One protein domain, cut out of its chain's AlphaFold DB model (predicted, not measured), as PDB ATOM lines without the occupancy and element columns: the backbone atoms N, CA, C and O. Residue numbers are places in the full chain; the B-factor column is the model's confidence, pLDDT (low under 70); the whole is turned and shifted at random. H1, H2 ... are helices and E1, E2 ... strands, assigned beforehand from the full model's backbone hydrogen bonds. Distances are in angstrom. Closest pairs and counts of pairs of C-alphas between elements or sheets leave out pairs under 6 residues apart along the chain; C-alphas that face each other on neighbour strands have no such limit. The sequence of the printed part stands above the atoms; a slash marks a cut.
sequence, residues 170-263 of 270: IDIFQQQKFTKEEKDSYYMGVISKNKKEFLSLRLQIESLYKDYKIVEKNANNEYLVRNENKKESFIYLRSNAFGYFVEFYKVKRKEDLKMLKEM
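What this domain is: This is residues 170 to 263 of the 270 residues of an uncharacterized protein of Arcobacter anaerophilus (UniProt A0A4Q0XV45). A twisted wall of six antiparallel strands has one helix, H1, packed lengthwise over one face, while the other face is bare. The last stretch, residues 250 to 263, has no named element and folds back over the same face as H1. The printed part has 94 residues, with one named helix and six named strands in the chain order E1 E2 H1 E3 E4 E5 E6; the sheet's order is E1 E2 E6 E5 E4 E3. The class is mixed, helices and strands, and the whole is compact, with a radius of gyration of the C-alphas of 12.7 A and spans of 40 by 27 by 23 A.

Where its parts are: Find C-alpha 176 at (53.201, 80.486, 104.276); from there E1, residues 176 to 182, runs 20.2 A. E2 is residues 185 to 191, 19.5 A. At C-alpha 196, (50.587, 73.728, 117.873), H1 begins and runs 18.4 A to residue 208. Next come E3, residues 212 to 219, 16.8 A, which bends by 73 degrees at residue 216; E4, 222 to 227, 17.1 A; E5, 234 to 239, 16.7 A; and E6, 244 to 249, 16.3 A, ending at (36.312, 66.660, 99.943).

How they stand to each other: Edge strand E1 forms a hairpin with E2; look at N 178 and O 189, 2.9 A apart. E2 is antiparallel to E6, with N 188 and O 246 at 2.9 A. E3 E4 E5 E6 form a meander, each strand the antiparallel neighbour of the one before: see N 247 and O 236, 2.8 A, N 223 and O 237, 2.8 A, and N 216 and O 224, 2.9 A. H1 is on the sheet, making two layers, at a height over the sheet of 8.5 A. It lies over E5, along the strands, at 3 degrees on the local plane; the closest C-alphas of the two are Phe 198 and Ser 239, 6.9 A. In H1 every O i to N i+4 pair is within hydrogen-bond range.

The domain as a whole: The C-alphas of Phe 173 and Asn 229, the two farthest apart, are 40.1 A apart. The printed part has no cut and no long link between named elements. The mean pLDDT of the printed part is 86.9; residue 263 is under 70.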
ATOM      1  N   ILE A 170      56.256  76.160  96.069       89.19
ATOM      2  CA  ILE A 170      56.163  76.694  97.434       89.19
ATOM      3  C   ILE A 170      57.536  76.659  98.120       89.19
ATOM      4  O   ILE A 170      58.136  75.598  98.297       89.19
ATOM      5  N   ASP A 171      58.010  77.814  98.597       86.44
ATOM      6  CA  ASP A 171      59.198  77.906  99.461       86.44
ATOM      7  C   ASP A 171      58.966  77.268 100.851       86.44
ATOM      8  O   ASP A 171      58.408  77.862 101.777       86.44
ATOM      9  N   ILE A 172      59.460  76.045 101.031       85.69
ATOM     10  CA  ILE A 172      59.329  75.280 102.280       85.69
ATOM     11  C   ILE A 172      60.140  75.851 103.461       85.69
ATOM     12  O   ILE A 172      60.023  75.357 104.586       85.69
ATOM     13  N   PHE A 173      60.992  76.858 103.238       84.94
ATOM     14  CA  PHE A 173      61.786  77.487 104.295       84.94
ATOM     15  C   PHE A 173      61.084  78.683 104.940       84.94
ATOM     16  O   PHE A 173      61.436  79.054 106.069       84.94
ATOM     17  N   GLN A 174      60.072  79.233 104.272       85.81
ATOM     18  CA  GLN A 174      59.271  80.352 104.751       85.81
ATOM     19  C   GLN A 174      57.920  79.878 105.277       85.81
ATOM     20  O   GLN A 174      57.327  78.929 104.772       85.81
ATOM     21  N   GLN A 175      57.426  80.539 106.326       84.50
ATOM     22  CA  GLN A 175      56.066  80.281 106.785       84.50
ATOM     23  C   GLN A 175      55.077  80.880 105.794       84.50
ATOM     24  O   GLN A 175      55.097  82.089 105.581       84.50
ATOM     25  N   GLN A 176      54.205  80.049 105.237       87.62
ATOM     26  CA  GLN A 176      53.201  80.486 104.276       87.62
ATOM     27  C   GLN A 176      51.998  79.551 104.255       87.62
ATOM     28  O   GLN A 176      52.084  78.387 104.658       87.62
ATOM     29  N   LYS A 177      50.879  80.078 103.768       89.69
ATOM     30  CA  LYS A 177      49.635  79.356 103.526       89.69
ATOM     31  C   LYS A 177      49.353  79.385 102.031       89.69
ATOM     32  O   LYS A 177      49.555  80.414 101.394       89.69
ATOM     33  N   PHE A 178      48.876  78.277 101.493       88.62
ATOM     34  CA  PHE A 178      48.473  78.176 100.097       88.62
ATOM     35  C   PHE A 178      47.218  77.328  99.972       88.62
ATOM     36  O   PHE A 178      46.892  76.538 100.864       88.62
ATOM     37  N   THR A 179      46.507  77.500  98.866       89.12
ATOM     38  CA  THR A 179      45.258  76.796  98.601       89.12
ATOM     39  C   THR A 179      45.214  76.325  97.152       89.12
ATOM     40  O   THR A 179      45.851  76.918  96.282       89.12
ATOM     41  N   LYS A 180      44.506  75.224  96.889       89.44
ATOM     42  CA  LYS A 180      44.291  74.693  95.536       89.44
ATOM     43  C   LYS A 180      42.920  74.037  95.456       89.44
ATOM     44  O   LYS A 180      42.548  73.291  96.355       89.44
ATOM     45  N   GLU A 181      42.186  74.295  94.386       87.88
ATOM     46  CA  GLU A 181      40.913  73.630  94.095       87.88
ATOM     47  C   GLU A 181      41.128  72.580  92.999       87.88
ATOM     48  O   GLU A 181      41.734  72.870  91.968       87.88
ATOM     49  N   GLU A 182      40.648  71.354  93.220       85.69
ATOM     50  CA  GLU A 182      40.643  70.280  92.222       85.69
ATOM     51  C   GLU A 182      39.329  69.498  92.274       85.69
ATOM     52  O   GLU A 182      39.107  68.686  93.174       85.69
ATOM     53  N   LYS A 183      38.483  69.671  91.252       86.44
ATOM     54  CA  LYS A 183      37.195  68.970  91.122       86.44
ATOM     55  C   LYS A 183      36.342  69.117  92.394       86.44
ATOM     56  O   LYS A 183      35.862  70.206  92.682       86.44
ATOM     57  N   ASP A 184      36.178  68.026  93.138       88.31
ATOM     58  CA  ASP A 184      35.383  67.933  94.362       88.31
ATOM     59  C   ASP A 184      36.194  68.227  95.637       88.31
ATOM     60  O   ASP A 184      35.638  68.194  96.739       88.31
ATOM     61  N   SER A 185      37.498  68.487  95.515       89.56
ATOM     62  CA  SER A 185      38.395  68.759  96.636       89.56
ATOM     63  C   SER A 185      38.869  70.207  96.662       89.56
ATOM     64  O   SER A 185      39.284  70.776  95.654       89.56
ATOM     65  N   TYR A 186      38.908  70.766  97.867       89.88
ATOM     66  CA  TYR A 186      39.661  71.972  98.186       89.88
ATOM     67  C   TYR A 186      40.809  71.628  99.129       89.88
ATOM     68  O   TYR A 186      40.626  70.940 100.134       89.88
ATOM     69  N   TYR A 187      41.995  72.120  98.807       90.00
ATOM     70  CA  TYR A 187      43.213  71.900  99.564       90.00
ATOM     71  C   TYR A 187      43.674  73.187 100.211       90.00
ATOM     72  O   TYR A 187      43.729  74.231  99.564       90.00
ATOM     73  N   MET A 188      44.093  73.082 101.464       90.38
ATOM     74  CA  MET A 188      44.821  74.127 102.160       90.38
ATOM     75  C   MET A 188      46.119  73.553 102.723       90.38
ATOM     76  O   MET A 188      46.110  72.636 103.541       90.38
ATOM     77  N   GLY A 189      47.243  74.115 102.292       89.56
ATOM     78  CA  GLY A 189      48.566  73.822 102.820       89.56
ATOM     79  C   GLY A 189      49.057  74.941 103.729       89.56
ATOM     80  O   GLY A 189      48.885  76.121 103.430       89.56
ATOM     81  N   VAL A 190      49.698  74.578 104.837       89.50
ATOM     82  CA  VAL A 190      50.361  75.513 105.751       89.50
ATOM     83  C   VAL A 190      51.785  75.037 105.999       89.50
ATOM     84  O   VAL A 190      52.013  74.036 106.681       89.50
ATOM     85  N   ILE A 191      52.760  75.790 105.500       89.19
ATOM     86  CA  ILE A 191      54.167  75.608 105.848       89.19
ATOM     87  C   ILE A 191      54.391  76.287 107.197       89.19
ATOM     88  O   ILE A 191      54.435  77.513 107.309       89.19
ATOM     89  N   SER A 192      54.493  75.499 108.265       83.38
ATOM     90  CA  SER A 192      54.752  76.029 109.601       83.38
ATOM     91  C   SER A 192      55.564  75.055 110.443       83.38
ATOM     92  O   SER A 192      55.267  73.869 110.548       83.38
ATOM     93  N   LYS A 193      56.596  75.595 111.098       76.31
ATOM     94  CA  LYS A 193      57.416  74.880 112.085       76.31
ATOM     95  C   LYS A 193      56.717  74.733 113.443       76.31
ATOM     96  O   LYS A 193      57.201  73.997 114.297       76.31
ATOM     97  N   ASN A 194      55.611  75.446 113.675       78.44
ATOM     98  CA  ASN A 194      54.915  75.436 114.958       78.44
ATOM     99  C   ASN A 194      53.993  74.218 115.054       78.44
ATOM    100  O   ASN A 194      52.962  74.196 114.395       78.44
ATOM    101  N   LYS A 195      54.323  73.230 115.894       73.12
ATOM    102  CA  LYS A 195      53.525  71.999 116.067       73.12
ATOM    103  C   LYS A 195      52.136  72.222 116.668       73.12
ATOM    104  O   LYS A 195      51.234  71.428 116.415       73.12
ATOM    105  N   LYS A 196      51.917  73.344 117.363       81.25
ATOM    106  CA  LYS A 196      50.587  73.728 117.873       81.25
ATOM    107  C   LYS A 196      49.597  74.082 116.762       81.25
ATOM    108  O   LYS A 196      48.396  74.101 117.011       81.25
ATOM    109  N   GLU A 197      50.089  74.345 115.553       85.81
ATOM    110  CA  GLU A 197      49.252  74.646 114.393       85.81
ATOM    111  C   GLU A 197      48.305  73.487 114.071       85.81
ATOM    112  O   GLU A 197      47.144  73.732 113.780       85.81
ATOM    113  N   PHE A 198      48.750  72.231 114.209       87.62
ATOM    114  CA  PHE A 198      47.886  71.072 113.967       87.62
ATOM    115  C   PHE A 198      46.660  71.081 114.882       87.62
ATOM    116  O   PHE A 198      45.529  70.991 114.414       87.62
ATOM    117  N   LEU A 199      46.885  71.242 116.192       86.25
ATOM    118  CA  LEU A 199      45.802  71.298 117.170       86.25
ATOM    119  C   LEU A 199      44.888  72.503 116.914       86.25
ATOM    120  O   LEU A 199      43.674  72.372 116.983       86.25
ATOM    121  N   SER A 200      45.459  73.659 116.574       87.81
ATOM    122  CA  SER A 200      44.681  74.855 116.240       87.81
ATOM    123  C   SER A 200      43.792  74.652 115.012       87.81
ATOM    124  O   SER A 200      42.596  74.935 115.075       87.81
ATOM    125  N   LEU A 201      44.346  74.129 113.914       90.69
ATOM    126  CA  LEU A 201      43.600  73.850 112.686       90.69
ATOM    127  C   LEU A 201      42.504  72.814 112.939       90.69
ATOM    128  O   LEU A 201      41.383  72.986 112.469       90.69
ATOM    129  N   ARG A 202      42.795  71.786 113.742       91.50
ATOM    130  CA  ARG A 202      41.798  70.801 114.166       91.50
ATOM    131  C   ARG A 202      40.635  71.453 114.918       91.50
ATOM    132  O   ARG A 202      39.489  71.237 114.539       91.50
ATOM    133  N   LEU A 203      40.911  72.259 115.945       90.25
ATOM    134  CA  LEU A 203      39.862  72.924 116.732       90.25
ATOM    135  C   LEU A 203      39.024  73.881 115.870       90.25
ATOM    136  O   LEU A 203      37.814  73.992 116.060       90.25
ATOM    137  N   GLN A 204      39.642  74.548 114.891       91.50
ATOM    138  CA  GLN A 204      38.915  75.364 113.916       91.50
ATOM    139  C   GLN A 204      37.994  74.516 113.032       91.50
ATOM    140  O   GLN A 204      36.847  74.905 112.817       91.50
ATOM    141  N   ILE A 205      38.455  73.351 112.557       91.81
ATOM    142  CA  ILE A 205      37.621  72.413 111.792       91.81
ATOM    143  C   ILE A 205      36.415  71.973 112.631       91.81
ATOM    144  O   ILE A 205      35.282  72.097 112.169       91.81
ATOM    145  N   GLU A 206      36.642  71.543 113.875       90.56
ATOM    146  CA  GLU A 206      35.586  71.108 114.801       90.56
ATOM    147  C   GLU A 206      34.567  72.231 115.090       90.56
ATOM    148  O   GLU A 206      33.360  71.987 115.146       90.56
ATOM    149  N   SER A 207      35.026  73.482 115.211       90.06
ATOM    150  CA  SER A 207      34.166  74.643 115.476       90.06
ATOM    151  C   SER A 207      33.333  75.075 114.259       90.06
ATOM    152  O   SER A 207      32.122  75.303 114.368       90.06
ATOM    153  N   LEU A 208      33.965  75.171 113.082       90.12
ATOM    154  CA  LEU A 208      33.339  75.676 111.854       90.12
ATOM    155  C   LEU A 208      32.427  74.626 111.196       90.12
ATOM    156  O   LEU A 208      31.359  74.952 110.659       90.12
ATOM    157  N   TYR A 209      32.802  73.349 111.252       90.50
ATOM    158  CA  TYR A 209      32.159  72.265 110.507       90.50
ATOM    159  C   TYR A 209      31.384  71.302 111.419       90.50
ATOM    160  O   TYR A 209      31.570  70.094 111.362       90.50
ATOM    161  N   LYS A 210      30.436  71.836 112.203       88.69
ATOM    162  CA  LYS A 210      29.618  71.097 113.195       88.69
ATOM    163  C   LYS A 210      28.892  69.837 112.690       88.69
ATOM    164  O   LYS A 210      28.555  68.977 113.499       88.69
ATOM    165  N   ASP A 211      28.636  69.727 111.387       89.12
ATOM    166  CA  ASP A 211      27.972  68.565 110.770       89.12
ATOM    167  C   ASP A 211      28.932  67.378 110.536       89.12
ATOM    168  O   ASP A 211      28.507  66.295 110.132       89.12
ATOM    169  N   TYR A 212      30.234  67.587 110.755       90.75
ATOM    170  CA  TYR A 212      31.291  66.591 110.619       90.75
ATOM    171  C   TYR A 212      31.655  66.075 112.009       90.75
ATOM    172  O   TYR A 212      32.492  66.659 112.694       90.75
ATOM    173  N   LYS A 213      30.990  64.999 112.441       88.00
ATOM    174  CA  LYS A 213      31.151  64.425 113.790       88.00
ATOM    175  C   LYS A 213      31.675  62.994 113.801       88.00
ATOM    176  O   LYS A 213      32.145  62.531 114.837       88.00
ATOM    177  N   ILE A 214      31.611  62.288 112.671       91.06
ATOM    178  CA  ILE A 214      32.088  60.906 112.588       91.06
ATOM    179  C   ILE A 214      33.609  60.946 112.458       91.06
ATOM    180  O   ILE A 214      34.144  61.137 111.366       91.06
ATOM    181  N   VAL A 215      34.304  60.821 113.586       91.56
ATOM    182  CA  VAL A 215      35.768  60.807 113.648       91.56
ATOM    183  C   VAL A 215      36.270  59.414 113.276       91.56
ATOM    184  O   VAL A 215      36.106  58.469 114.042       91.56
ATOM    185  N   GLU A 216      36.896  59.284 112.106       91.38
ATOM    186  CA  GLU A 216      37.498  58.021 111.651       91.38
ATOM    187  C   GLU A 216      38.942  57.876 112.126       91.38
ATOM    188  O   GLU A 216      39.400  56.772 112.415       91.38
ATOM    189  N   LYS A 217      39.672  58.994 112.219       89.62
ATOM    190  CA  LYS A 217      41.044  59.018 112.734       89.62
ATOM    191  C   LYS A 217      41.277  60.225 113.623       89.62
ATOM    192  O   LYS A 217      40.878  61.338 113.288       89.62
ATOM    193  N   ASN A 218      41.968  59.993 114.733       86.38
ATOM    194  CA  ASN A 218      42.329  61.014 115.708       86.38
ATOM    195  C   ASN A 218      43.683  60.675 116.341       86.38
ATOM    196  O   ASN A 218      43.757  60.082 117.416       86.38
ATOM    197  N   ALA A 219      44.751  61.033 115.638       82.69
ATOM    198  CA  ALA A 219      46.130  60.913 116.083       82.69
ATOM    199  C   ALA A 219      46.803  62.295 116.130       82.69
ATOM    200  O   ALA A 219      46.290  63.289 115.614       82.69
ATOM    201  N   ASN A 220      47.996  62.361 116.722       74.94
ATOM    202  CA  ASN A 220      48.737  63.617 116.907       74.94
ATOM    203  C   ASN A 220      49.134  64.323 115.595       74.94
ATOM    204  O   ASN A 220      49.455  65.510 115.607       74.94
ATOM    205  N   ASN A 221      49.151  63.599 114.478       80.75
ATOM    206  CA  ASN A 221      49.532  64.077 113.151       80.75
ATOM    207  C   ASN A 221      48.478  63.774 112.073       80.75
ATOM    208  O   ASN A 221      48.719  64.052 110.898       80.75
ATOM    209  N   GLU A 222      47.333  63.201 112.450       89.44
ATOM    210  CA  GLU A 222      46.308  62.735 111.519       89.44
ATOM    211  C   GLU A 222      44.911  62.914 112.121       89.44
ATOM    212  O   GLU A 222      44.613  62.390 113.191       89.44
ATOM    213  N   TYR A 223      44.043  63.646 111.431       92.12
ATOM    214  CA  TYR A 223      42.662  63.858 111.839       92.12
ATOM    215  C   TYR A 223      41.745  63.744 110.623       92.12
ATOM    216  O   TYR A 223      41.865  64.526 109.681       92.12
ATOM    217  N   LEU A 224      40.846  62.760 110.638       94.25
ATOM    218  CA  LEU A 224      39.887  62.501 109.565       94.25
ATOM    219  C   LEU A 224      38.482  62.464 110.150       94.25
ATOM    220  O   LEU A 224      38.198  61.660 111.040       94.25
ATOM    221  N   VAL A 225      37.611  63.316 109.620       94.38
ATOM    222  CA  VAL A 225      36.227  63.436 110.072       94.38
ATOM    223  C   VAL A 225      35.263  63.458 108.890       94.38
ATOM    224  O   VAL A 225      35.524  64.098 107.870       94.38
ATOM    225  N   ARG A 226      34.136  62.754 109.021       94.06
ATOM    226  CA  ARG A 226      33.079  62.670 108.007       94.06
ATOM    227  C   ARG A 226      31.795  63.349 108.439       94.06
ATOM    228  O   ARG A 226      31.488  63.458 109.628       94.06
ATOM    229  N   ASN A 227      31.031  63.766 107.437       91.81
ATOM    230  CA  ASN A 227      29.700  64.311 107.633       91.81
ATOM    231  C   ASN A 227      28.700  63.201 108.004       91.81
ATOM    232  O   ASN A 227      28.633  62.184 107.314       91.81
ATOM    233  N   GLU A 228      27.888  63.413 109.045       86.69
ATOM    234  CA  GLU A 228      26.858  62.443 109.469       86.69
ATOM    235  C   GLU A 228      25.808  62.193 108.375       86.69
ATOM    236  O   GLU A 228      25.382  61.061 108.152       86.69
ATOM    237  N   ASN A 229      25.435  63.247 107.645       86.88
ATOM    238  CA  ASN A 229      24.357  63.227 106.656       86.88
ATOM    239  C   ASN A 229      24.858  62.961 105.227       86.88
ATOM    240  O   ASN A 229      24.080  62.575 104.356       86.88
ATOM    241  N   LYS A 230      26.154  63.165 104.960       86.94
ATOM    242  CA  LYS A 230      26.785  62.986 103.642       86.94
ATOM    243  C   LYS A 230      28.022  62.099 103.758       86.94
ATOM    244  O   LYS A 230      29.141  62.598 103.808       86.94
ATOM    245  N   LYS A 231      27.825  60.777 103.747       78.94
ATOM    246  CA  LYS A 231      28.897  59.782 103.970       78.94
ATOM    247  C   LYS A 231      30.096  59.900 103.018       78.94
ATOM    248  O   LYS A 231      31.207  59.514 103.381       78.94
ATOM    249  N   GLU A 232      29.888  60.429 101.814       86.06
ATOM    250  CA  GLU A 232      30.956  60.652 100.831       86.06
ATOM    251  C   GLU A 232      31.820  61.886 101.115       86.06
ATOM    252  O   GLU A 232      32.832  62.069 100.451       86.06
ATOM    253  N   SER A 233      31.440  62.744 102.064       92.38
ATOM    254  CA  SER A 233      32.134  63.997 102.342       92.38
ATOM    255  C   SER A 233      32.989  63.904 103.603       92.38
ATOM    256  O   SER A 233      32.534  63.418 104.644       92.38
ATOM    257  N   PHE A 234      34.225  64.397 103.513       93.94
ATOM    258  CA  PHE A 234      35.186  64.335 104.609       93.94
ATOM    259  C   PHE A 234      36.097  65.561 104.663       93.94
ATOM    260  O   PHE A 234      36.340  66.232 103.659       93.94
ATOM    261  N   ILE A 235      36.632  65.810 105.856       93.69
ATOM    262  CA  ILE A 235      37.720  66.754 106.097       93.69
ATOM    263  C   ILE A 235      38.894  65.957 106.647       93.69
ATOM    264  O   ILE A 235      38.754  65.243 107.642       93.69
ATOM    265  N   TYR A 236      40.045  66.074 105.994       94.06
ATOM    266  CA  TYR A 236      41.252  65.356 106.363       94.06
ATOM    267  C   TYR A 236      42.396  66.333 106.617       94.06
ATOM    268  O   TYR A 236      42.928  66.934 105.693       94.06
ATOM    269  N   LEU A 237      42.787  66.469 107.882       92.81
ATOM    270  CA  LEU A 237      43.963  67.203 108.327       92.81
ATOM    271  C   LEU A 237      45.127  66.233 108.591       92.81
ATOM    272  O   LEU A 237      45.007  65.277 109.359       92.81
ATOM    273  N   ARG A 238      46.289  66.513 108.002       90.50
ATOM    274  CA  ARG A 238      47.516  65.730 108.168       90.50
ATOM    275  C   ARG A 238      48.724  66.638 108.398       90.50
ATOM    276  O   ARG A 238      48.782  67.751 107.883       90.50
ATOM    277  N   SER A 239      49.684  66.167 109.189       87.62
ATOM    278  CA  SER A 239      50.960  66.836 109.466       87.62
ATOM    279  C   SER A 239      52.124  65.965 109.012       87.62
ATOM    280  O   SER A 239      52.174  64.783 109.350       87.62
ATOM    281  N   ASN A 240      53.083  66.547 108.289       85.75
ATOM    282  CA  ASN A 240      54.283  65.842 107.843       85.75
ATOM    283  C   ASN A 240      55.543  66.725 107.846       85.75
ATOM    284  O   ASN A 240      55.592  67.774 108.492       85.75
ATOM    285  N   ALA A 241      56.603  66.276 107.163       84.69
ATOM    286  CA  ALA A 241      57.898  66.957 107.128       84.69
ATOM    287  C   ALA A 241      57.880  68.329 106.427       84.69
ATOM    288  O   ALA A 241      58.829  69.101 106.576       84.69
ATOM    289  N   PHE A 242      56.845  68.648 105.651       84.75
ATOM    290  CA  PHE A 242      56.688  69.956 105.013       84.75
ATOM    291  C   PHE A 242      55.854  70.928 105.853       84.75
ATOM    292  O   PHE A 242      56.150  72.121 105.891       84.75
ATOM    293  N   GLY A 243      54.834  70.428 106.549       87.81
ATOM    294  CA  GLY A 243      53.896  71.255 107.298       87.81
ATOM    295  C   GLY A 243      52.559  70.555 107.496       87.81
ATOM    296  O   GLY A 243      52.518  69.342 107.711       87.81
ATOM    297  N   TYR A 244      51.480  71.326 107.418       90.44
ATOM    298  CA  TYR A 244      50.106  70.863 107.589       90.44
ATOM    299  C   TYR A 244      49.365  70.912 106.270       90.44
ATOM    300  O   TYR A 244      49.530  71.847 105.487       90.44
ATOM    301  N   PHE A 245      48.514  69.924 106.062       91.56
ATOM    302  CA  PHE A 245      47.704  69.793 104.873       91.56
ATOM    303  C   PHE A 245      46.277  69.462 105.270       91.56
ATOM    304  O   PHE A 245      46.058  68.546 106.062       91.56
ATOM    305  N   VAL A 246      45.321  70.216 104.737       92.88
ATOM    306  CA  VAL A 246      43.894  69.981 104.926       92.88
ATOM    307  C   VAL A 246      43.255  69.739 103.570       92.88
ATOM    308  O   VAL A 246      43.314  70.599 102.694       92.88
ATOM    309  N   GLU A 247      42.634  68.577 103.409       93.19
ATOM    310  CA  GLU A 247      41.754  68.251 102.291       93.19
ATOM    311  C   GLU A 247      40.297  68.374 102.739       93.19
ATOM    312  O   GLU A 247      39.872  67.769 103.722       93.19
ATOM    313  N   PHE A 248      39.529  69.145 101.984       92.62
ATOM    314  CA  PHE A 248      38.091  69.301 102.110       92.62
ATOM    315  C   PHE A 248      37.433  68.639 100.897       92.62
ATOM    316  O   PHE A 248      37.382  69.242  99.828       92.62
ATOM    317  N   TYR A 249      36.934  67.409 101.040       93.19
ATOM    318  CA  TYR A 249      36.312  66.660  99.943       93.19
ATOM    319  C   TYR A 249      34.783  66.726 100.004       93.19
ATOM    320  O   TYR A 249      34.159  66.331 100.999       93.19
ATOM    321  N   LYS A 250      34.167  67.243  98.935       90.75
ATOM    322  CA  LYS A 250      32.725  67.535  98.822       90.75
ATOM    323  C   LYS A 250      32.178  68.389  99.980       90.75
ATOM    324  O   LYS A 250      30.990  68.331 100.306       90.75
ATOM    325  N   VAL A 251      33.040  69.189 100.610       87.62
ATOM    326  CA  VAL A 251      32.691  70.068 101.732       87.62
ATOM    327  C   VAL A 251      32.359  71.457 101.200       87.62
ATOM    328  O   VAL A 251      33.140  72.058 100.469       87.62
ATOM    329  N   LYS A 252      31.216  72.017 101.610       83.00
ATOM    330  CA  LYS A 252      30.897  73.418 101.313       83.00
ATOM    331  C   LYS A 252      31.809  74.328 102.142       83.00
ATOM    332  O   LYS A 252      31.727  74.303 103.369       83.00
ATOM    333  N   ARG A 253      32.639  75.135 101.475       75.31
ATOM    334  CA  ARG A 253      33.521  76.124 102.117       75.31
ATOM    335  C   ARG A 253      32.684  77.095 102.955       75.31
ATOM    336  O   ARG A 253      31.711  77.659 102.455       75.31
ATOM    337  N   LYS A 254      33.037  77.239 104.235       73.12
ATOM    338  CA  LYS A 254      32.405  78.202 105.152       73.12
ATOM    339  C   LYS A 254      33.284  79.434 105.336       73.12
ATOM    340  O   LYS A 254      32.875  80.530 104.986       73.12
ATOM    341  N   GLU A 255      34.500  79.220 105.824       72.31
ATOM    342  CA  GLU A 255      35.535  80.234 106.030       72.31
ATOM    343  C   GLU A 255      36.913  79.598 105.812       72.31
ATOM    344  O   GLU A 255      37.057  78.372 105.907       72.31
ATOM    345  N   ASP A 256      37.924  80.423 105.530       76.06
ATOM    346  CA  ASP A 256      39.307  79.957 105.464       76.06
ATOM    347  C   ASP A 256      39.868  79.721 106.862       76.06
ATOM    348  O   ASP A 256      39.760  80.579 107.742       76.06
ATOM    349  N   LEU A 257      40.518  78.567 107.047       83.31
ATOM    350  CA  LEU A 257      41.230  78.298 108.288       83.31
ATOM    351  C   LEU A 257      42.355  79.331 108.451       83.31
ATOM    352  O   LEU A 257      43.098  79.664 107.514       83.31
ATOM    353  N   LYS A 258      42.464  79.852 109.668       84.62
ATOM    354  CA  LYS A 258      43.441  80.870 110.040       84.62
ATOM    355  C   LYS A 258      44.666  80.202 110.638       84.62
ATOM    356  O   LYS A 258      44.544  79.279 111.440       84.62
ATOM    357  N   MET A 259      45.852  80.681 110.281       80.56
ATOM    358  CA  MET A 259      47.065  80.298 111.000       80.56
ATOM    359  C   MET A 259      47.036  80.875 112.419       80.56
ATOM    360  O   MET A 259      46.473  81.945 112.639       80.56
ATOM    361  N   LEU A 260      47.735  80.264 113.376       75.19
ATOM    362  CA  LEU A 260      47.819  80.756 114.760       75.19
ATOM    363  C   LEU A 260      48.227  82.235 114.865       75.19
ATOM    364  O   LEU A 260      47.740  82.956 115.730       75.19
ATOM    365  N   LYS A 261      49.112  82.706 113.977       77.38
ATOM    366  CA  LYS A 261      49.506  84.124 113.912       77.38
ATOM    367  C   LYS A 261      48.363  85.043 113.463       77.38
ATOM    368  O   LYS A 261      48.290  86.178 113.916       77.38
ATOM    369  N   GLU A 262      47.483  84.552 112.593       78.56
ATOM    370  CA  GLU A 262      46.326  85.272 112.041       78.56
ATOM    371  C   GLU A 262      45.148  85.312 113.027       78.56
ATOM    372  O   GLU A 262      44.282  86.177 112.925       78.56
ATOM    373  N   MET A 263      45.120  84.404 114.009       69.75
ATOM    374  CA  MET A 263      44.091  84.372 115.056       69.75
ATOM    375  C   MET A 263      44.236  85.512 116.086       69.75
ATOM    376  O   MET A 263      43.348  85.707 116.914       69.75
TER     377      MET A 263